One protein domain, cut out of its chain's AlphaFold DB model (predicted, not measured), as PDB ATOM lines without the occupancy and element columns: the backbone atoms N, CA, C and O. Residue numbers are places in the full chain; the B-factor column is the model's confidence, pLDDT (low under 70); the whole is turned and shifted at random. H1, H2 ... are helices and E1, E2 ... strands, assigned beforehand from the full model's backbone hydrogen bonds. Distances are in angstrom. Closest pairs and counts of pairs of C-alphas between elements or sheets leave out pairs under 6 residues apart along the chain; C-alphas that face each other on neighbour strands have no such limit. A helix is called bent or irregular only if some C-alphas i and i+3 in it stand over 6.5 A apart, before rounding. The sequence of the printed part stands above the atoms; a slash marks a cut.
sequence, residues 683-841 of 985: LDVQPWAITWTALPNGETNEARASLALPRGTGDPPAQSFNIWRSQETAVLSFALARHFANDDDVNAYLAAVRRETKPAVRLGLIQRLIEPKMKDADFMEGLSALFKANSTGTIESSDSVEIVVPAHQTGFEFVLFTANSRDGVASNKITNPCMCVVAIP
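What this domain is: This is residues 683 to 841 of the 985 residues of an uncharacterized protein of Marinobacterium aestuarii (UniProt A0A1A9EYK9). A two-layer strand body, the four-strand sheet E1 E6 E5 E3 face to face with the small sheet E2 E4, meets a cluster of four helices, of which H1, H3 and H4 each reach the larger sheet with one end while H2 lies farther out, off the sheet. In that cluster H2, H1 and H4 stand in a row and H3 slants across it, while E3 passes straight into H1. The printed part has 159 residues with six named strands and four named helices, in the order E1 E2 E3 H1 H2 H3 H4 E4 E5 E6; the larger sheet is mixed, the smaller antiparallel, and the class is mixed, helices and strands. The whole is compact, with a radius of gyration of the C-alphas of 16.2 A, and flat in outline, 50 by 43 by 23 A.

Where its parts are: The largest sheet holds E1, residues 690 to 692, E6, residues 834 to 840, E5, residues 811 to 821, and E3, residues 718 to 727. E1 begins at C-alpha 690, (133.708, 110.469, 161.086). E5 is the longest strand, 33.0 A from first to last C-alpha, and E3 measures 25.8 A. E6 is 19.9 A long and ends at C-alpha 840, (139.273, 118.587, 161.379). The smaller sheet holds E2, residues 702 to 708, and E4, residues 800 to 806, each 19.5 A long. The helices are H1, residues 728 to 739, 16.1 A; H2, residues 743 to 755, 18.1 A; H3, residues 759 to 773, 22.1 A; and H4, residues 777 to 785, 12.4 A. H3 begins at C-alpha 759, (140.086, 110.281, 165.858), and is only just irregular: C-alphas 769 and 772 are 6.8 A apart.

How they stand to each other: The larger sheet runs E1, E6, E5, E3 and is strongly twisted, with E1 and E3 as edge strands. E5 and E6 form a hairpin, antiparallel at 148 degrees, with N 836 and O 815 2.8 A apart. E5 and E3 are antiparallel at 155 degrees, with N 814 and O 726 at 2.8 A. E1 and E6 are parallel at 44 degrees, with N 839 and O 691 at 2.8 A. E2 and E4 are antiparallel at 155 degrees, with N 703 and O 805 at 2.8 A. The two sheets form a sandwich, two sheets face to face, with 9.1 A between the centres of the facing parts and strands at 31 degrees. H1, H3 and H4 are on the larger sheet but only graze it, with residues 728 to 731, 759 to 763 and 783 to 785; H2 is not on it. H1, H2 and H3 form an up-and-down bundle, each helix running against the one before. H3 touches H1 with residues 766 to 770 alone, Ala 735 and Ile 770 having the closest C-alphas, 6.4 A, at a steep tilt of 42 degrees. H1 and H4 are close but not clearly touching, closest at the C-alphas of Val 731 and Leu 783, 7.2 A, at a shallow tilt of 21 degrees, opposite ways. In H1, H2 and H4 every O i to N i+4 pair is within hydrogen-bond range; in H3, 9 of 11 are.

The domain as a whole: The C-alphas farthest apart, those of Asp 744 and Asp 823, are 49.8 A apart. The printed part has no cut. The links H4 to E4 and E5 to E6 are long, with 14 and 12 residues. Within the first, residues 788 to 789 and 795 to 796 pair antiparallel with residues 724 to 725 and 720 to 721 of E3. The mean pLDDT of the printed part is 77.3; 35 residues are under 70, among them 693 to 703 and 790 to 799.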
ATOM      1  N   LEU A 683     113.536 111.552 160.611       81.12
ATOM      2  CA  LEU A 683     114.870 111.244 160.097       81.12
ATOM      3  C   LEU A 683     115.380 109.904 160.633       81.12
ATOM      4  O   LEU A 683     115.136 109.564 161.791       81.12
ATOM      5  N   ASP A 684     116.136 109.183 159.806       77.38
ATOM      6  CA  ASP A 684     116.893 108.018 160.254       77.38
ATOM      7  C   ASP A 684     118.038 108.423 161.178       77.38
ATOM      8  O   ASP A 684     118.865 109.284 160.857       77.38
ATOM      9  N   VAL A 685     118.133 107.726 162.309       69.00
ATOM     10  CA  VAL A 685     119.289 107.826 163.198       69.00
ATOM     11  C   VAL A 685     120.459 107.096 162.544       69.00
ATOM     12  O   VAL A 685     120.478 105.866 162.472       69.00
ATOM     13  N   GLN A 686     121.447 107.853 162.070       67.81
ATOM     14  CA  GLN A 686     122.692 107.284 161.565       67.81
ATOM     15  C   GLN A 686     123.689 107.019 162.705       67.81
ATOM     16  O   GLN A 686     123.722 107.765 163.689       67.81
ATOM     17  N   PRO A 687     124.519 105.963 162.602       68.06
ATOM     18  CA  PRO A 687     125.632 105.773 163.524       68.06
ATOM     19  C   PRO A 687     126.617 106.939 163.402       68.06
ATOM     20  O   PRO A 687     126.804 107.495 162.320       68.06
ATOM     21  N   TRP A 688     127.273 107.295 164.508       73.62
ATOM     22  CA  TRP A 688     128.236 108.392 164.525       73.62
ATOM     23  C   TRP A 688     129.451 108.006 163.675       73.62
ATOM     24  O   TRP A 688     130.320 107.250 164.109       73.62
ATOM     25  N   ALA A 689     129.492 108.502 162.443       71.69
ATOM     26  CA  ALA A 689     130.595 108.300 161.519       71.69
ATOM     27  C   ALA A 689     131.453 109.564 161.434       71.69
ATOM     28  O   ALA A 689     130.940 110.684 161.481       71.69
ATOM     29  N   ILE A 690     132.766 109.372 161.300       77.88
ATOM     30  CA  ILE A 690     133.708 110.469 161.086       77.88
ATOM     31  C   ILE A 690     133.729 110.809 159.601       77.88
ATOM     32  O   ILE A 690     134.148 109.990 158.785       77.88
ATOM     33  N   THR A 691     133.337 112.036 159.277       80.31
ATOM     34  CA  THR A 691     133.557 112.631 157.956       80.31
ATOM     35  C   THR A 691     134.730 113.594 158.038       80.31
ATOM     36  O   THR A 691     134.795 114.415 158.948       80.31
ATOM     37  N   TRP A 692     135.681 113.497 157.119       74.75
ATOM     38  CA  TRP A 692     136.869 114.348 157.132       74.75
ATOM     39  C   TRP A 692     136.640 115.641 156.350       74.75
ATOM     40  O   TRP A 692     135.994 115.623 155.302       74.75
ATOM     41  N   THR A 693     137.182 116.759 156.837       69.12
ATOM     42  CA  THR A 693     137.284 117.981 156.027       69.12
ATOM     43  C   THR A 693     138.364 117.832 154.954       69.12
ATOM     44  O   THR A 693     139.420 117.249 155.202       69.12
ATOM     45  N   ALA A 694     138.141 118.437 153.791       56.03
ATOM     46  CA  ALA A 694     139.166 118.807 152.831       56.03
ATOM     47  C   ALA A 694     140.211 119.731 153.474       56.03
ATOM     48  O   ALA A 694     139.966 120.360 154.511       56.03
ATOM     49  N   LEU A 695     141.384 119.799 152.844       53.28
ATOM     50  CA  LEU A 695     142.477 120.658 153.279       53.28
ATOM     51  C   LEU A 695     142.029 122.126 153.300       53.28
ATOM     52  O   LEU A 695     141.255 122.537 152.431       53.28
ATOM     53  N   PRO A 696     142.490 122.917 154.280       56.09
ATOM     54  CA  PRO A 696     142.149 124.323 154.328       56.09
ATOM     55  C   PRO A 696     142.681 125.051 153.091       56.09
ATOM     56  O   PRO A 696     143.854 124.917 152.744       56.09
ATOM     57  N   ASN A 697     141.819 125.823 152.427       50.62
ATOM     58  CA  ASN A 697     142.239 126.669 151.312       50.62
ATOM     59  C   ASN A 697     143.181 127.765 151.848       50.62
ATOM     60  O   ASN A 697     142.805 128.499 152.765       50.62
ATOM     61  N   GLY A 698     144.391 127.872 151.288       45.00
ATOM     62  CA  GLY A 698     145.419 128.828 151.715       45.00
ATOM     63  C   GLY A 698     145.005 130.299 151.582       45.00
ATOM     64  O   GLY A 698     145.550 131.145 152.285       45.00
ATOM     65  N   GLU A 699     144.010 130.600 150.745       48.16
ATOM     66  CA  GLU A 699     143.489 131.958 150.544       48.16
ATOM     67  C   GLU A 699     142.398 132.346 151.554       48.16
ATOM     68  O   GLU A 699     142.354 133.489 152.007       48.16
ATOM     69  N   THR A 700     141.516 131.409 151.929       51.31
ATOM     70  CA  THR A 700     140.349 131.697 152.789       51.31
ATOM     71  C   THR A 700     140.493 131.186 154.220       51.31
ATOM     72  O   THR A 700     139.731 131.597 155.094       51.31
ATOM     73  N   ASN A 701     141.487 130.338 154.504       64.06
ATOM     74  CA  ASN A 701     141.693 129.719 155.816       64.06
ATOM     75  C   ASN A 701     140.463 128.906 156.287       64.06
ATOM     76  O   ASN A 701     140.136 128.849 157.478       64.06
ATOM     77  N   GLU A 702     139.778 128.260 155.344       69.62
ATOM     78  CA  GLU A 702     138.567 127.464 155.557       69.62
ATOM     79  C   GLU A 702     138.777 126.014 155.114       69.62
ATOM     80  O   GLU A 702     139.252 125.765 154.007       69.62
ATOM     81  N   ALA A 703     138.374 125.061 155.955       69.19
ATOM     82  CA  ALA A 703     138.310 123.632 155.665       69.19
ATOM     83  C   ALA A 703     136.856 123.222 155.373       69.19
ATOM     84  O   ALA A 703     135.929 123.676 156.044       69.19
ATOM     85  N   ARG A 704     136.635 122.363 154.377       72.06
ATOM     86  CA  ARG A 704     135.291 122.048 153.854       72.06
ATOM     87  C   ARG A 704     134.999 120.558 153.950       72.06
ATOM     88  O   ARG A 704     135.817 119.768 153.511       72.06
ATOM     89  N   ALA A 705     133.868 120.138 154.505       76.06
ATOM     90  CA  ALA A 705     133.452 118.730 154.527       76.06
ATOM     91  C   ALA A 705     132.108 118.560 153.824       76.06
ATOM     92  O   ALA A 705     131.169 119.284 154.136       76.06
ATOM     93  N   SER A 706     131.992 117.579 152.931       79.50
ATOM     94  CA  SER A 706     130.696 117.197 152.363       79.50
ATOM     95  C   SER A 706     130.037 116.138 153.247       79.50
ATOM     96  O   SER A 706     130.597 115.059 153.442       79.50
ATOM     97  N   LEU A 707     128.868 116.449 153.808       80.19
ATOM     98  CA  LEU A 707     128.052 115.531 154.603       80.19
ATOM     99  C   LEU A 707     126.837 115.087 153.802       80.19
ATOM    100  O   LEU A 707     126.089 115.923 153.307       80.19
ATOM    101  N   ALA A 708     126.599 113.780 153.736       80.75
ATOM    102  CA  ALA A 708     125.349 113.257 153.199       80.75
ATOM    103  C   ALA A 708     124.169 113.691 154.080       80.75
ATOM    104  O   ALA A 708     124.255 113.626 155.310       80.75
ATOM    105  N   LEU A 709     123.064 114.111 153.461       81.00
ATOM    106  CA  LEU A 709     121.850 114.420 154.212       81.00
ATOM    107  C   LEU A 709     121.217 113.123 154.748       81.00
ATOM    108  O   LEU A 709     121.203 112.099 154.053       81.00
ATOM    109  N   PRO A 710     120.691 113.127 155.985       79.06
ATOM    110  CA  PRO A 710     120.025 111.957 156.529       79.06
ATOM    111  C   PRO A 710     118.747 111.655 155.747       79.06
ATOM    112  O   PRO A 710     117.995 112.553 155.367       79.06
ATOM    113  N   ARG A 711     118.485 110.366 155.526       76.25
ATOM    114  CA  ARG A 711     117.268 109.927 154.841       76.25
ATOM    115  C   ARG A 711     116.059 110.143 155.750       76.25
ATOM    116  O   ARG A 711     116.102 109.802 156.932       76.25
ATOM    117  N   GLY A 712     114.986 110.693 155.190       71.12
ATOM    118  CA  GLY A 712     113.671 110.662 155.826       71.12
ATOM    119  C   GLY A 712     113.044 109.284 155.628       71.12
ATOM    120  O   GLY A 712     112.960 108.816 154.493       71.12
ATOM    121  N   THR A 713     112.635 108.625 156.708       65.12
ATOM    122  CA  THR A 713     112.034 107.276 156.667       65.12
ATOM    123  C   THR A 713     110.574 107.224 157.075       65.12
ATOM    124  O   THR A 713     109.969 106.153 157.029       65.12
ATOM    125  N   GLY A 714     109.991 108.365 157.436       65.00
ATOM    126  CA  GLY A 714     108.570 108.482 157.746       65.00
ATOM    127  C   GLY A 714     107.826 109.451 156.833       65.00
ATOM    128  O   GLY A 714     108.436 110.253 156.126       65.00
ATOM    129  N   ASP A 715     106.497 109.389 156.918       64.75
ATOM    130  CA  ASP A 715     105.594 110.392 156.357       64.75
ATOM    131  C   ASP A 715     105.259 111.454 157.423       64.75
ATOM    132  O   ASP A 715     104.818 111.076 158.520       64.75
ATOM    133  N   PRO A 716     105.426 112.757 157.126       71.31
ATOM    134  CA  PRO A 716     105.740 113.311 155.807       71.31
ATOM    135  C   PRO A 716     107.246 113.298 155.471       71.31
ATOM    136  O   PRO A 716     108.083 113.402 156.374       71.31
ATOM    137  N   PRO A 717     107.607 113.234 154.173       73.94
ATOM    138  CA  PRO A 717     108.999 113.261 153.741       73.94
ATOM    139  C   PRO A 717     109.671 114.601 154.071       73.94
ATOM    140  O   PRO A 717     109.049 115.668 154.029       73.94
ATOM    141  N   ALA A 718     110.968 114.542 154.368       78.69
ATOM    142  CA  ALA A 718     111.800 115.727 154.540       78.69
ATOM    143  C   ALA A 718     112.009 116.421 153.184       78.69
ATOM    144  O   ALA A 718     112.557 115.812 152.268       78.69
ATOM    145  N   GLN A 719     111.583 117.683 153.054       79.12
ATOM    146  CA  GLN A 719     111.810 118.479 151.841       79.12
ATOM    147  C   GLN A 719     113.069 119.339 151.959       79.12
ATOM    148  O   GLN A 719     113.830 119.475 151.004       79.12
ATOM    149  N   SER A 720     113.277 119.936 153.130       83.31
ATOM    150  CA  SER A 720     114.461 120.740 153.409       83.31
ATOM    151  C   SER A 720     115.037 120.413 154.772       83.31
ATOM    152  O   SER A 720     114.354 119.858 155.634       83.31
ATOM    153  N   PHE A 721     116.303 120.764 154.967       84.12
ATOM    154  CA  PHE A 721     117.025 120.484 156.200       84.12
ATOM    155  C   PHE A 721     117.555 121.769 156.822       84.12
ATOM    156  O   PHE A 721     118.013 122.675 156.123       84.12
ATOM    157  N   ASN A 722     117.521 121.818 158.151       85.00
ATOM    158  CA  ASN A 722     118.209 122.824 158.947       85.00
ATOM    159  C   ASN A 722     119.438 122.186 159.595       85.00
ATOM    160  O   ASN A 722     119.377 121.065 160.111       85.00
ATOM    161  N   ILE A 723     120.535 122.939 159.611       85.69
ATOM    162  CA  ILE A 723     121.825 122.474 160.115       85.69
ATOM    163  C   ILE A 723     122.204 123.240 161.365       85.69
ATOM    164  O   ILE A 723     122.298 124.473 161.378       85.69
ATOM    165  N   TRP A 724     122.490 122.476 162.409       86.56
ATOM    166  CA  TRP A 724     122.862 122.985 163.711       86.56
ATOM    167  C   TRP A 724     124.244 122.474 164.081       86.56
ATOM    168  O   TRP A 724     124.547 121.302 163.890       86.56
ATOM    169  N   ARG A 725     125.098 123.344 164.611       87.44
ATOM    170  CA  ARG A 725     126.517 123.045 164.821       87.44
ATOM    171  C   ARG A 725     126.938 123.294 166.256       87.44
ATOM    172  O   ARG A 725     126.474 124.248 166.887       87.44
ATOM    173  N   SER A 726     127.824 122.447 166.762       89.31
ATOM    174  CA  SER A 726     128.473 122.635 168.054       89.31
ATOM    175  C   SER A 726     129.898 122.093 168.037       89.31
ATOM    176  O   SER A 726     130.176 121.048 167.452       89.31
ATOM    177  N   GLN A 727     130.804 122.795 168.710       88.38
ATOM    178  CA  GLN A 727     132.206 122.398 168.797       88.38
ATOM    179  C   GLN A 727     132.395 121.265 169.808       88.38
ATOM    180  O   GLN A 727     131.695 121.203 170.824       88.38
ATOM    181  N   GLU A 728     133.408 120.422 169.588       88.25
ATOM    182  CA  GLU A 728     133.764 119.328 170.500       88.25
ATOM    183  C   GLU A 728     133.878 119.777 171.958       88.25
ATOM    184  O   GLU A 728     133.377 119.105 172.853       88.25
ATOM    185  N   THR A 729     134.510 120.924 172.207       85.75
ATOM    186  CA  THR A 729     134.710 121.454 173.561       85.75
ATOM    187  C   THR A 729     133.391 121.753 174.263       85.75
ATOM    188  O   THR A 729     133.246 121.398 175.427       85.75
ATOM    189  N   ALA A 730     132.419 122.351 173.571       86.94
ATOM    190  CA  ALA A 730     131.116 122.679 174.144       86.94
ATOM    191  C   ALA A 730     130.331 121.411 174.504       86.94
ATOM    192  O   ALA A 730     129.846 121.279 175.628       86.94
ATOM    193  N   VAL A 731     130.272 120.456 173.571       88.38
ATOM    194  CA  VAL A 731     129.591 119.166 173.755       88.38
ATOM    195  C   VAL A 731     130.235 118.366 174.891       88.38
ATOM    196  O   VAL A 731     129.545 117.871 175.782       88.38
ATOM    197  N   LEU A 732     131.567 118.284 174.902       88.38
ATOM    198  CA  LEU A 732     132.321 117.519 175.888       88.38
ATOM    199  C   LEU A 732     132.242 118.145 177.284       88.38
ATOM    200  O   LEU A 732     131.991 117.431 178.252       88.38
ATOM    201  N   SER A 733     132.403 119.466 177.406       85.44
ATOM    202  CA  SER A 733     132.264 120.165 178.688       85.44
ATOM    203  C   SER A 733     130.867 119.992 179.282       85.44
ATOM    204  O   SER A 733     130.749 119.737 180.479       85.44
ATOM    205  N   PHE A 734     129.815 120.066 178.461       89.75
ATOM    206  CA  PHE A 734     128.445 119.824 178.913       89.75
ATOM    207  C   PHE A 734     128.234 118.378 179.378       89.75
ATOM    208  O   PHE A 734     127.719 118.154 180.476       89.75
ATOM    209  N   ALA A 735     128.662 117.395 178.579       88.44
ATOM    210  CA  ALA A 735     128.506 115.982 178.914       88.44
ATOM    211  C   ALA A 735     129.251 115.618 180.208       88.44
ATOM    212  O   ALA A 735     128.694 114.949 181.077       88.44
ATOM    213  N   LEU A 736     130.485 116.107 180.373       88.00
ATOM    214  CA  LEU A 736     131.309 115.838 181.552       88.00
ATOM    215  C   LEU A 736     130.740 116.466 182.825       88.00
ATOM    216  O   LEU A 736     130.674 115.778 183.840       88.00
ATOM    217  N   ALA A 737     130.254 117.710 182.765       83.81
ATOM    218  CA  ALA A 737     129.626 118.381 183.908       83.81
ATOM    219  C   ALA A 737     128.359 117.663 184.414       83.81
ATOM    220  O   ALA A 737     127.948 117.848 185.556       83.81
ATOM    221  N   ARG A 738     127.721 116.841 183.569       83.50
ATOM    222  CA  ARG A 738     126.563 116.010 183.940       83.50
ATOM    223  C   ARG A 738     126.928 114.578 184.325       83.50
ATOM    224  O   ARG A 738     126.089 113.878 184.891       83.50
ATOM    225  N   HIS A 739     128.151 114.141 184.028       81.25
ATOM    226  CA  HIS A 739     128.629 112.792 184.322       81.25
ATOM    227  C   HIS A 739     129.495 112.701 185.577       81.25
ATOM    228  O   HIS A 739     129.453 111.675 186.258       81.25
ATOM    229  N   PHE A 740     130.251 113.749 185.892       82.75
ATOM    230  CA  PHE A 740     131.185 113.784 187.010       82.75
ATOM    231  C   PHE A 740     130.791 114.880 188.000       82.75
ATOM    232  O   PHE A 740     130.397 115.972 187.610       82.75
ATOM    233  N   ALA A 741     130.901 114.572 189.293       75.25
ATOM    234  CA  ALA A 741     130.595 115.510 190.374       75.25
ATOM    235  C   ALA A 741     131.819 116.325 190.838       75.25
ATOM    236  O   ALA A 741     131.655 117.274 191.599       75.25
ATOM    237  N   ASN A 742     133.030 115.937 190.417       84.69
ATOM    238  CA  ASN A 742     134.298 116.559 190.797       84.69
ATOM    239  C   ASN A 742     135.057 117.056 189.555       84.69
ATOM    240  O   ASN A 742     135.185 116.327 188.569       84.69
ATOM    241  N   ASP A 743     135.614 118.264 189.642       79.44
ATOM    242  CA  ASP A 743     136.396 118.907 188.584       79.44
ATOM    243  C   ASP A 743     137.703 118.156 188.268       79.44
ATOM    244  O   ASP A 743     138.168 118.188 187.128       79.44
ATOM    245  N   ASP A 744     138.290 117.436 189.231       80.00
ATOM    246  CA  ASP A 744     139.515 116.653 188.994       80.00
ATOM    247  C   ASP A 744     139.285 115.507 187.995       80.00
ATOM    248  O   ASP A 744     140.100 115.293 187.092       80.00
ATOM    249  N   ASP A 745     138.147 114.814 188.100       80.44
ATOM    250  CA  ASP A 745     137.779 113.718 187.195       80.44
ATOM    251  C   ASP A 745     137.437 114.248 185.795       80.44
ATOM    252  O   ASP A 745     137.840 113.664 184.783       80.44
ATOM    253  N   VAL A 746     136.764 115.405 185.728       82.50
ATOM    254  CA  VAL A 746     136.499 116.134 184.477       82.50
ATOM    255  C   VAL A 746     137.816 116.487 183.783       82.50
ATOM    256  O   VAL A 746     137.990 116.204 182.596       82.50
ATOM    257  N   ASN A 747     138.769 117.061 184.518       80.00
ATOM    258  CA  ASN A 747     140.069 117.462 183.984       80.00
ATOM    259  C   ASN A 747     140.916 116.261 183.539       80.00
ATOM    260  O   ASN A 747     141.545 116.317 182.478       80.00
ATOM    261  N   ALA A 748     140.904 115.163 184.299       80.31
ATOM    262  CA  ALA A 748     141.587 113.925 183.932       80.31
ATOM    263  C   ALA A 748     141.019 113.327 182.634       80.31
ATOM    264  O   ALA A 748     141.783 112.946 181.740       80.31
ATOM    265  N   TYR A 749     139.690 113.309 182.482       84.38
ATOM    266  CA  TYR A 749     139.036 112.815 181.271       84.38
ATOM    267  C   TYR A 749     139.295 113.730 180.065       84.38
ATOM    268  O   TYR A 749     139.666 113.251 178.993       84.38
ATOM    269  N   LEU A 750     139.187 115.054 180.234       82.06
ATOM    270  CA  LEU A 750     139.537 116.032 179.194       82.06
ATOM    271  C   LEU A 750     140.984 115.863 178.723       82.06
ATOM    272  O   LEU A 750     141.255 115.923 177.523       82.06
ATOM    273  N   ALA A 751     141.920 115.632 179.648       79.94
ATOM    274  CA  ALA A 751     143.316 115.382 179.313       79.94
ATOM    275  C   ALA A 751     143.489 114.084 178.511       79.94
ATOM    276  O   ALA A 751     144.262 114.071 177.552       79.94
ATOM    277  N   ALA A 752     142.760 113.018 178.855       81.44
ATOM    278  CA  ALA A 752     142.776 111.762 178.105       81.44
ATOM    279  C   ALA A 752     142.251 111.946 176.669       81.44
ATOM    280  O   ALA A 752     142.933 111.561 175.720       81.44
ATOM    281  N   VAL A 753     141.108 112.619 176.492       82.62
ATOM    282  CA  VAL A 753     140.521 112.900 175.166       82.62
ATOM    283  C   VAL A 753     141.437 113.792 174.318       82.62
ATOM    284  O   VAL A 753     141.618 113.536 173.132       82.62
ATOM    285  N   ARG A 754     142.066 114.818 174.910       77.06
ATOM    286  CA  ARG A 754     142.979 115.733 174.193       77.06
ATOM    287  C   ARG A 754     144.293 115.076 173.759       77.06
ATOM    288  O   ARG A 754     144.862 115.481 172.738       77.06
ATOM    289  N   ARG A 755     144.791 114.111 174.542       76.25
ATOM    290  CA  ARG A 755     146.024 113.353 174.256       76.25
ATOM    291  C   ARG A 755     145.827 112.276 173.193       76.25
ATOM    292  O   ARG A 755     146.805 111.899 172.557       76.25
ATOM    293  N   GLU A 756     144.602 111.795 172.998       81.25
ATOM    294  CA  GLU A 756     144.309 110.792 171.978       81.25
ATOM    295  C   GLU A 756     144.510 111.372 170.570       81.25
ATOM    296  O   GLU A 756     143.929 112.395 170.197       81.25
ATOM    297  N   THR A 757     145.367 110.715 169.790       70.38
ATOM    298  CA  THR A 757     145.752 111.146 168.438       70.38
ATOM    299  C   THR A 757     144.915 110.467 167.364       70.38
ATOM    300  O   THR A 757     144.801 111.011 166.270       70.38
ATOM    301  N   LYS A 758     144.289 109.321 167.668       77.31
ATOM    302  CA  LYS A 758     143.437 108.567 166.744       77.31
ATOM    303  C   LYS A 758     141.985 109.056 166.831       77.31
ATOM    304  O   LYS A 758     141.316 108.775 167.830       77.31
ATOM    305  N   PRO A 759     141.432 109.706 165.788       78.50
ATOM    306  CA  PRO A 759     140.086 110.281 165.858       78.50
ATOM    307  C   PRO A 759     138.989 109.247 166.126       78.50
ATOM    308  O   PRO A 759     138.101 109.505 166.927       78.50
ATOM    309  N   ALA A 760     139.085 108.039 165.567       78.31
ATOM    310  CA  ALA A 760     138.114 106.975 165.844       78.31
ATOM    311  C   ALA A 760     138.031 106.615 167.342       78.31
ATOM    312  O   ALA A 760     136.942 106.438 167.883       78.31
ATOM    313  N   VAL A 761     139.176 106.558 168.033       81.06
ATOM    314  CA  VAL A 761     139.230 106.273 169.477       81.06
ATOM    315  C   VAL A 761     138.685 107.457 170.272       81.06
ATOM    316  O   VAL A 761     137.872 107.275 171.179       81.06
ATOM    317  N   ARG A 762     139.073 108.680 169.892       85.50
ATOM    318  CA  ARG A 762     138.600 109.921 170.515       85.50
ATOM    319  C   ARG A 762     137.079 110.070 170.415       85.50
ATOM    320  O   ARG A 762     136.439 110.377 171.417       85.50
ATOM    321  N   LEU A 763     136.498 109.798 169.246       86.25
ATOM    322  CA  LEU A 763     135.050 109.806 169.041       86.25
ATOM    323  C   LEU A 763     134.359 108.756 169.913       86.25
ATOM    324  O   LEU A 763     133.385 109.074 170.590       86.25
ATOM    325  N   GLY A 764     134.900 107.535 169.959       85.31
ATOM    326  CA  GLY A 764     134.360 106.458 170.788       85.31
ATOM    327  C   GLY A 764     134.314 106.805 172.280       85.31
ATOM    328  O   GLY A 764     133.370 106.415 172.963       85.31
ATOM    329  N   LEU A 765     135.285 107.569 172.797       86.75
ATOM    330  CA  LEU A 765     135.264 108.077 174.176       86.75
ATOM    331  C   LEU A 765     134.108 109.063 174.403       86.75
ATOM    332  O   LEU A 765     133.361 108.924 175.370       86.75
ATOM    333  N   ILE A 766     133.927 110.019 173.488       88.56
ATOM    334  CA  ILE A 766     132.871 111.041 173.572       88.56
ATOM    335  C   ILE A 766     131.479 110.406 173.447       88.56
ATOM    336  O   ILE A 766     130.594 110.683 174.254       88.56
ATOM    337  N   GLN A 767     131.291 109.507 172.481       87.00
ATOM    338  CA  GLN A 767     130.030 108.803 172.245       87.00
ATOM    339  C   GLN A 767     129.576 108.030 173.490       87.00
ATOM    340  O   GLN A 767     128.421 108.125 173.901       87.00
ATOM    341  N   ARG A 768     130.509 107.354 174.175       86.31
ATOM    342  CA  ARG A 768     130.229 106.592 175.402       86.31
ATOM    343  C   ARG A 768     129.765 107.452 176.580       86.31
ATOM    344  O   ARG A 768     129.121 106.918 177.481       86.31
ATOM    345  N   LEU A 769     130.092 108.746 176.587       86.38
ATOM    346  CA  LEU A 769     129.591 109.709 177.573       86.38
ATOM    347  C   LEU A 769     128.180 110.208 177.244       86.38
ATOM    348  O   LEU A 769     127.441 110.579 178.146       86.38
ATOM    349  N   ILE A 770     127.805 110.258 175.966       87.25
ATOM    350  CA  ILE A 770     126.573 110.926 175.527       87.25
ATOM    351  C   ILE A 770     125.427 109.928 175.359       87.25
ATOM    352  O   ILE A 770     124.339 110.152 175.890       87.25
ATOM    353  N   GLU A 771     125.661 108.803 174.679       84.44
ATOM    354  CA  GLU A 771     124.613 107.826 174.345       84.44
ATOM    355  C   GLU A 771     123.786 107.340 175.548       84.44
ATOM    356  O   GLU A 771     122.557 107.302 175.435       84.44
ATOM    357  N   PRO A 772     124.375 107.018 176.722       85.19
ATOM    358  CA  PRO A 772     123.591 106.547 177.865       85.19
ATOM    359  C   PRO A 772     122.589 107.583 178.393       85.19
ATOM    360  O   PRO A 772     121.623 107.213 179.061       85.19
ATOM    361  N   LYS A 773     122.819 108.873 178.116       84.44
ATOM    362  CA  LYS A 773     122.030 110.008 178.607       84.44
ATOM    363  C   LYS A 773     121.042 110.556 177.582       84.44
ATOM    364  O   LYS A 773     120.188 111.349 177.952       84.44
ATOM    365  N   MET A 774     121.062 110.082 176.335       81.69
ATOM    366  CA  MET A 774     120.126 110.544 175.297       81.69
ATOM    367  C   MET A 774     118.649 110.206 175.576       81.69
ATOM    368  O   MET A 774     117.765 110.740 174.919       81.69
ATOM    369  N   LYS A 775     118.360 109.330 176.550       81.00
ATOM    370  CA  LYS A 775     116.986 109.031 177.003       81.00
ATOM    371  C   LYS A 775     116.459 110.006 178.064       81.00
ATOM    372  O   LYS A 775     115.281 109.940 178.399       81.00
ATOM    373  N   ASP A 776     117.321 110.847 178.628       85.50
ATOM    374  CA  ASP A 776     116.973 111.839 179.645       85.50
ATOM    375  C   ASP A 776     116.566 113.153 178.959       85.50
ATOM    376  O   ASP A 776     117.358 113.752 178.226       85.50
ATOM    377  N   ALA A 777     115.317 113.580 179.172       83.06
ATOM    378  CA  ALA A 777     114.743 114.753 178.516       83.06
ATOM    379  C   ALA A 777     115.497 116.045 178.873       83.06
ATOM    380  O   ALA A 777     115.796 116.834 177.976       83.06
ATOM    381  N   ASP A 778     115.891 116.214 180.139       85.25
ATOM    382  CA  ASP A 778     116.597 117.410 180.617       85.25
ATOM    383  C   ASP A 778     118.015 117.483 180.034       85.25
ATOM    384  O   ASP A 778     118.536 118.559 179.716       85.25
ATOM    385  N   PHE A 779     118.663 116.323 179.882       88.31
ATOM    386  CA  PHE A 779     119.966 116.235 179.230       88.31
ATOM    387  C   PHE A 779     119.863 116.577 177.743       88.31
ATOM    388  O   PHE A 779     120.682 117.346 177.243       88.31
ATOM    389  N   MET A 780     118.860 116.038 177.045       85.06
ATOM    390  CA  MET A 780     118.642 116.287 175.619       85.06
ATOM    391  C   MET A 780     118.270 117.737 175.324       85.06
ATOM    392  O   MET A 780     118.783 118.305 174.360       85.06
ATOM    393  N   GLU A 781     117.441 118.362 176.159       86.56
ATOM    394  CA  GLU A 781     117.126 119.786 176.049       86.56
ATOM    395  C   GLU A 781     118.405 120.626 176.175       86.56
ATOM    396  O   GLU A 781     118.725 121.406 175.274       86.56
ATOM    397  N   GLY A 782     119.204 120.385 177.221       86.31
ATOM    398  CA  GLY A 782     120.472 121.085 177.431       86.31
ATOM    399  C   GLY A 782     121.501 120.839 176.322       86.31
ATOM    400  O   GLY A 782     122.144 121.785 175.869       86.31
ATOM    401  N   LEU A 783     121.620 119.600 175.835       87.81
ATOM    402  CA  LEU A 783     122.501 119.248 174.722       87.81
ATOM    403  C   LEU A 783     122.060 119.965 173.439       87.81
ATOM    404  O   LEU A 783     122.890 120.569 172.765       87.81
ATOM    405  N   SER A 784     120.760 119.963 173.129       86.56
ATOM    406  CA  SER A 784     120.200 120.600 171.929       86.56
ATOM    407  C   SER A 784     120.410 122.119 171.895       86.56
ATOM    408  O   SER A 784     120.586 122.698 170.818       86.56
ATOM    409  N   ALA A 785     120.457 122.762 173.068       86.81
ATOM    410  CA  ALA A 785     120.713 124.193 173.216       86.81
ATOM    411  C   ALA A 785     122.155 124.592 172.849       86.81
ATOM    412  O   ALA A 785     122.396 125.743 172.482       86.81
ATOM    413  N   LEU A 786     123.112 123.655 172.892       87.88
ATOM    414  CA  LEU A 786     124.499 123.903 172.470       87.88
ATOM    415  C   LEU A 786     124.645 124.041 170.952       87.88
ATOM    416  O   LEU A 786     125.651 124.579 170.483       87.88
ATOM    417  N   PHE A 787     123.676 123.530 170.188       86.69
ATOM    418  CA  PHE A 787     123.719 123.513 168.732       86.69
ATOM    419  C   PHE A 787     123.108 124.791 168.157       86.69
ATOM    420  O   PHE A 787     121.885 124.988 168.167       86.69
ATOM    421  N   LYS A 788     123.974 125.655 167.626       82.88
ATOM    422  CA  LYS A 788     123.608 126.946 167.031       82.88
ATOM    423  C   LYS A 788     123.351 126.790 165.532       82.88
ATOM    424  O   LYS A 788     123.961 125.941 164.888       82.88
ATOM    425  N   ALA A 789     122.435 127.586 164.982       70.88
ATOM    426  CA  ALA A 789     122.173 127.581 163.543       70.88
ATOM    427  C   ALA A 789     123.398 128.119 162.786       70.88
ATOM    428  O   ALA A 789     123.936 129.158 163.165       70.88
ATOM    429  N   ASN A 790     123.832 127.414 161.737       60.12
ATOM    430  CA  ASN A 790     124.961 127.829 160.891       60.12
ATOM    431  C   ASN A 790     124.588 129.018 159.981       60.12
ATOM    432  O   ASN A 790     125.379 129.924 159.755       60.12
ATOM    433  N   SER A 791     123.347 129.007 159.495       52.84
ATOM    434  CA  SER A 791     122.697 130.017 158.657       52.84
ATOM    435  C   SER A 791     121.208 129.667 158.614       52.84
ATOM    436  O   SER A 791     120.866 128.489 158.560       52.84
ATOM    437  N   THR A 792     120.303 130.643 158.626       46.88
ATOM    438  CA  THR A 792     118.837 130.428 158.610       46.88
ATOM    439  C   THR A 792     118.284 129.950 157.256       46.88
ATOM    440  O   THR A 792     117.096 130.109 156.991       46.88
ATOM    441  N   GLY A 793     119.133 129.413 156.377       52.53
ATOM    442  CA  GLY A 793     118.745 128.936 155.053       52.53
ATOM    443  C   GLY A 793     118.322 127.472 155.093       52.53
ATOM    444  O   GLY A 793     119.070 126.622 155.571       52.53
ATOM    445  N   THR A 794     117.130 127.191 154.579       59.19
ATOM    446  CA  THR A 794     116.664 125.842 154.255       59.19
ATOM    447  C   THR A 794     117.475 125.288 153.092       59.19
ATOM    448  O   THR A 794     117.524 125.906 152.032       59.19
ATOM    449  N   ILE A 795     118.105 124.128 153.277       66.88
ATOM    450  CA  ILE A 795     118.795 123.433 152.185       66.88
ATOM    451  C   ILE A 795     117.763 122.590 151.448       66.88
ATOM    452  O   ILE A 795     117.203 121.658 152.031       66.88
ATOM    453  N   GLU A 796     117.490 122.952 150.199       62.19
ATOM    454  CA  GLU A 796     116.676 122.161 149.275       62.19
ATOM    455  C   GLU A 796     117.483 120.943 148.809       62.19
ATOM    456  O   GLU A 796     118.698 121.029 148.662       62.19
ATOM    457  N   SER A 797     116.820 119.795 148.662       57.41
ATOM    458  CA  SER A 797     117.414 118.452 148.609       57.41
ATOM    459  C   SER A 797     118.555 118.257 147.586       57.41
ATOM    460  O   SER A 797     118.343 117.742 146.489       57.41
ATOM    461  N   SER A 798     119.786 118.596 147.962       58.06
ATOM    462  CA  SER A 798     121.011 118.024 147.406       58.06
ATOM    463  C   SER A 798     121.396 116.787 148.221       58.06
ATOM    464  O   SER A 798     121.248 116.789 149.438       58.06
ATOM    465  N   ASP A 799     121.918 115.726 147.599       65.69
ATOM    466  CA  ASP A 799     122.302 114.490 148.316       65.69
ATOM    467  C   ASP A 799     123.325 114.729 149.451       65.69
ATOM    468  O   ASP A 799     123.456 113.927 150.381       65.69
ATOM    469  N   SER A 800     124.033 115.861 149.400       77.44
ATOM    470  CA  SER A 800     124.992 116.291 150.409       77.44
ATOM    471  C   SER A 800     124.960 117.796 150.657       77.44
ATOM    472  O   SER A 800     124.620 118.575 149.766       77.44
ATOM    473  N   VAL A 801     125.406 118.204 151.842       77.75
ATOM    474  CA  VAL A 801     125.687 119.592 152.214       77.75
ATOM    475  C   VAL A 801     127.171 119.793 152.490       77.75
ATOM    476  O   VAL A 801     127.813 118.980 153.154       77.75
ATOM    477  N   GLU A 802     127.707 120.918 152.035       79.12
ATOM    478  CA  GLU A 802     129.053 121.350 152.381       79.12
ATOM    479  C   GLU A 802     129.063 122.128 153.709       79.12
ATOM    480  O   GLU A 802     128.399 123.154 153.868       79.12
ATOM    481  N   ILE A 803     129.833 121.645 154.682       78.69
ATOM    482  CA  ILE A 803     130.100 122.322 155.951       78.69
ATOM    483  C   ILE A 803     131.458 123.006 155.873       78.69
ATOM    484  O   ILE A 803     132.487 122.349 155.717       78.69
ATOM    485  N   VAL A 804     131.456 124.324 156.058       78.88
ATOM    486  CA  VAL A 804     132.670 125.139 156.139       78.88
ATOM    487  C   VAL A 804     133.086 125.295 157.600       78.88
ATOM    488  O   VAL A 804     132.303 125.733 158.448       78.88
ATOM    489  N   VAL A 805     134.318 124.925 157.918       75.50
ATOM    490  CA  VAL A 805     134.905 124.998 159.254       75.50
ATOM    491  C   VAL A 805     136.170 125.858 159.198       75.50
ATOM    492  O   VAL A 805     136.948 125.718 158.257       75.50
ATOM    493  N   PRO A 806     136.427 126.738 160.177       70.31
ATOM    494  CA  PRO A 806     137.670 127.501 160.193       70.31
ATOM    495  C   PRO A 806     138.902 126.585 160.283       70.31
ATOM    496  O   PRO A 806     138.936 125.679 161.115       70.31
ATOM    497  N   ALA A 807     139.944 126.859 159.495       61.50
ATOM    498  CA  ALA A 807     141.168 126.047 159.427       61.50
ATOM    499  C   ALA A 807     141.940 125.948 160.755       61.50
ATOM    500  O   ALA A 807     142.715 125.018 160.961       61.50
ATOM    501  N   HIS A 808     141.738 126.907 161.663       61.34
ATOM    502  CA  HIS A 808     142.363 126.918 162.988       61.34
ATOM    503  C   HIS A 808     141.622 126.050 164.019       61.34
ATOM    504  O   HIS A 808     142.135 125.826 165.121       61.34
ATOM    505  N   GLN A 809     140.409 125.585 163.709       69.12
ATOM    506  CA  GLN A 809     139.680 124.672 164.580       69.12
ATOM    507  C   GLN A 809     140.346 123.288 164.526       69.12
ATOM    508  O   GLN A 809     140.764 122.830 163.472       69.12
ATOM    509  N   THR A 810     140.469 122.606 165.666       65.81
ATOM    510  CA  THR A 810     141.053 121.253 165.728       65.81
ATOM    511  C   THR A 810     140.151 120.316 166.525       65.81
ATOM    512  O   THR A 810     139.526 120.737 167.499       65.81
ATOM    513  N   GLY A 811     140.101 119.035 166.148       80.94
ATOM    514  CA  GLY A 811     139.233 118.043 166.796       80.94
ATOM    515  C   GLY A 811     137.948 117.803 166.009       80.94
ATOM    516  O   GLY A 811     138.016 117.605 164.796       80.94
ATOM    517  N   PHE A 812     136.804 117.780 166.693       86.88
ATOM    518  CA  PHE A 812     135.504 117.526 166.068       86.88
ATOM    519  C   PHE A 812     134.591 118.754 165.997       86.88
ATOM    520  O   PHE A 812     134.531 119.582 166.910       86.88
ATOM    521  N   GLU A 813     133.820 118.818 164.920       88.06
ATOM    522  CA  GLU A 813     132.596 119.605 164.821       88.06
ATOM    523  C   GLU A 813     131.407 118.635 164.818       88.06
ATOM    524  O   GLU A 813     131.332 117.728 163.985       88.06
ATOM    525  N   PHE A 814     130.484 118.813 165.761       88.69
ATOM    526  CA  PHE A 814     129.235 118.061 165.819       88.69
ATOM    527  C   PHE A 814     128.169 118.793 165.015       88.69
ATOM    528  O   PHE A 814     127.932 119.988 165.215       88.69
ATOM    529  N   VAL A 815     127.501 118.061 164.132       87.69
ATOM    530  CA  VAL A 815     126.454 118.582 163.256       87.69
ATOM    531  C   VAL A 815     125.163 117.836 163.543       87.69
ATOM    532  O   VAL A 815     125.131 116.615 163.464       87.69
ATOM    533  N   LEU A 816     124.102 118.558 163.880       87.44
ATOM    534  CA  LEU A 816     122.761 118.024 164.073       87.44
ATOM    535  C   LEU A 816     121.869 118.495 162.926       87.44
ATOM    536  O   LEU A 816     121.869 119.677 162.579       87.44
ATOM    537  N   PHE A 817     121.092 117.576 162.368       85.50
ATOM    538  CA  PHE A 817     120.112 117.854 161.326       85.50
ATOM    539  C   PHE A 817     118.698 117.856 161.904       85.50
ATOM    540  O   PHE A 817     118.309 116.934 162.619       85.50
ATOM    541  N   THR A 818     117.917 118.881 161.563       86.69
ATOM    542  CA  THR A 818     116.448 118.810 161.612       86.69
ATOM    543  C   THR A 818     115.896 118.965 160.202       86.69
ATOM    544  O   THR A 818     116.596 119.445 159.313       86.69
ATOM    545  N   ALA A 819     114.659 118.539 159.972       84.94
ATOM    546  CA  ALA A 819     114.032 118.585 158.660       84.94
ATOM    547  C   ALA A 819     112.715 119.342 158.707       84.94
ATOM    548  O   ALA A 819     112.013 119.307 159.713       84.94
ATOM    549  N   ASN A 820     112.370 119.990 157.602       85.00
ATOM    550  CA  ASN A 820     111.066 120.594 157.401       85.00
ATOM    551  C   ASN A 820     110.286 119.748 156.398       85.00
ATOM    552  O   ASN A 820     110.824 119.323 155.367       85.00
ATOM    553  N   SER A 821     109.022 119.482 156.718       81.94
ATOM    554  CA  SER A 821     108.093 118.881 155.770       81.94
ATOM    555  C   SER A 821     107.788 119.873 154.657       81.94
ATOM    556  O   SER A 821     108.062 121.073 154.767       81.94
ATOM    557  N   ARG A 822     107.155 119.375 153.598       74.75
ATOM    558  CA  ARG A 822     106.670 120.237 152.526       74.75
ATOM    559  C   ARG A 822     105.710 121.323 152.991       74.75
ATOM    560  O   ARG A 822     105.732 122.440 152.485       74.75
ATOM    561  N   ASP A 823     104.904 121.001 153.989       75.56
ATOM    562  CA  ASP A 823     103.894 121.909 154.519       75.56
ATOM    563  C   ASP A 823     104.483 122.912 155.531       75.56
ATOM    564  O   ASP A 823     103.745 123.653 156.180       75.56
ATOM    565  N   GLY A 824     105.818 122.957 155.658       74.12
ATOM    566  CA  GLY A 824     106.550 123.892 156.512       74.12
ATOM    567  C   GLY A 824     106.648 123.462 157.976       74.12
ATOM    568  O   GLY A 824     107.017 124.273 158.824       74.12
ATOM    569  N   VAL A 825     106.329 122.203 158.301       83.31
ATOM    570  CA  VAL A 825     106.408 121.686 159.676       83.31
ATOM    571  C   VAL A 825     107.831 121.220 159.972       83.31
ATOM    572  O   VAL A 825     108.315 120.253 159.383       83.31
ATOM    573  N   ALA A 826     108.504 121.900 160.898       81.81
ATOM    574  CA  ALA A 826     109.871 121.586 161.301       81.81
ATOM    575  C   ALA A 826     109.928 120.472 162.360       81.81
ATOM    576  O   ALA A 826     109.176 120.482 163.338       81.81
ATOM    577  N   SER A 827     110.874 119.545 162.216       83.31
ATOM    578  CA  SER A 827     111.196 118.563 163.248       83.31
ATOM    579  C   SER A 827     111.949 119.211 164.414       83.31
ATOM    580  O   SER A 827     112.775 120.115 164.246       83.31
ATOM    581  N   ASN A 828     111.652 118.753 165.632       81.06
ATOM    582  CA  ASN A 828     112.303 119.244 166.842       81.06
ATOM    583  C   ASN A 828     113.653 118.533 167.060       81.06
ATOM    584  O   ASN A 828     113.745 117.308 166.949       81.06
ATOM    585  N   LYS A 829     114.683 119.301 167.450       78.00
ATOM    586  CA  LYS A 829     116.023 118.813 167.834       78.00
ATOM    587  C   LYS A 829     115.995 117.734 168.921       78.00
ATOM    588  O   LYS A 829     116.902 116.912 168.975       78.00
ATOM    589  N   ILE A 830     114.996 117.769 169.807       78.44
ATOM    590  CA  ILE A 830     114.895 116.869 170.965       78.44
ATOM    591  C   ILE A 830     114.344 115.502 170.555       78.44
ATOM    592  O   ILE A 830     114.864 114.472 170.973       78.44
ATOM    593  N   THR A 831     113.282 115.487 169.749       67.44
ATOM    594  CA  THR A 831     112.516 114.266 169.464       67.44
ATOM    595  C   THR A 831     113.121 113.432 168.346       67.44
ATOM    596  O   THR A 831     112.834 112.241 168.273       67.44
ATOM    597  N   ASN A 832     113.929 114.036 167.469       63.72
ATOM    598  CA  ASN A 832     114.555 113.313 166.367       63.72
ATOM    599  C   ASN A 832     115.969 113.828 166.020       63.72
ATOM    600  O   ASN A 832     116.168 114.442 164.969       63.72
ATOM    601  N   PRO A 833     116.951 113.640 166.920       67.50
ATOM    602  CA  PRO A 833     118.315 114.098 166.697       67.50
ATOM    603  C   PRO A 833     119.044 113.167 165.721       67.50
ATOM    604  O   PRO A 833     119.416 112.050 166.077       67.50
ATOM    605  N   CYS A 834     119.322 113.642 164.507       76.44
ATOM    606  CA  CYS A 834     120.299 112.997 163.633       76.44
ATOM    607  C   CYS A 834     121.623 113.756 163.728       76.44
ATOM    608  O   CYS A 834     121.701 114.910 163.300       76.44
ATOM    609  N   MET A 835     122.635 113.141 164.349       80.88
ATOM    610  CA  MET A 835     123.922 113.781 164.611       80.88
ATOM    611  C   MET A 835     125.055 113.120 163.829       80.88
ATOM    612  O   MET A 835     125.254 111.909 163.891       80.88
ATOM    613  N   CYS A 836     125.833 113.947 163.146       85.06
ATOM    614  CA  CYS A 836     127.019 113.580 162.393       85.06
ATOM    615  C   CYS A 836     128.248 114.275 162.981       85.06
ATOM    616  O   CYS A 836     128.142 115.291 163.678       85.06
ATOM    617  N   VAL A 837     129.427 113.728 162.690       86.75
ATOM    618  CA  VAL A 837     130.685 114.248 163.219       86.75
ATOM    619  C   VAL A 837     131.654 114.532 162.086       86.75
ATOM    620  O   VAL A 837     131.962 113.661 161.272       86.75
ATOM    621  N   VAL A 838     132.163 115.760 162.063       84.31
ATOM    622  CA  VAL A 838     133.201 116.200 161.135       84.31
ATOM    623  C   VAL A 838     134.531 116.263 161.880       84.31
ATOM    624  O   VAL A 838     134.634 116.926 162.913       84.31
ATOM    625  N   ALA A 839     135.549 115.568 161.380       81.62
ATOM    626  CA  ALA A 839     136.915 115.636 161.889       81.62
ATOM    627  C   ALA A 839     137.726 116.683 161.133       81.62
ATOM    628  O   ALA A 839     137.780 116.672 159.902       81.62
ATOM    629  N   ILE A 840     138.413 117.528 161.897       73.00
ATOM    630  CA  ILE A 840     139.273 118.587 161.379       73.00
ATOM    631  C   ILE A 840     140.725 118.184 161.673       73.00
ATOM    632  O   ILE A 840     141.079 118.015 162.853       73.00
ATOM    633  N   PRO A 841     141.563 117.963 160.642       59.50
ATOM    634  CA  PRO A 841     142.935 117.510 160.826       59.50
ATOM    635  C   PRO A 841     143.756 118.569 161.570       59.50
ATOM    636  O   PRO A 841     143.569 119.771 161.392       59.50
TER     637      PRO A 841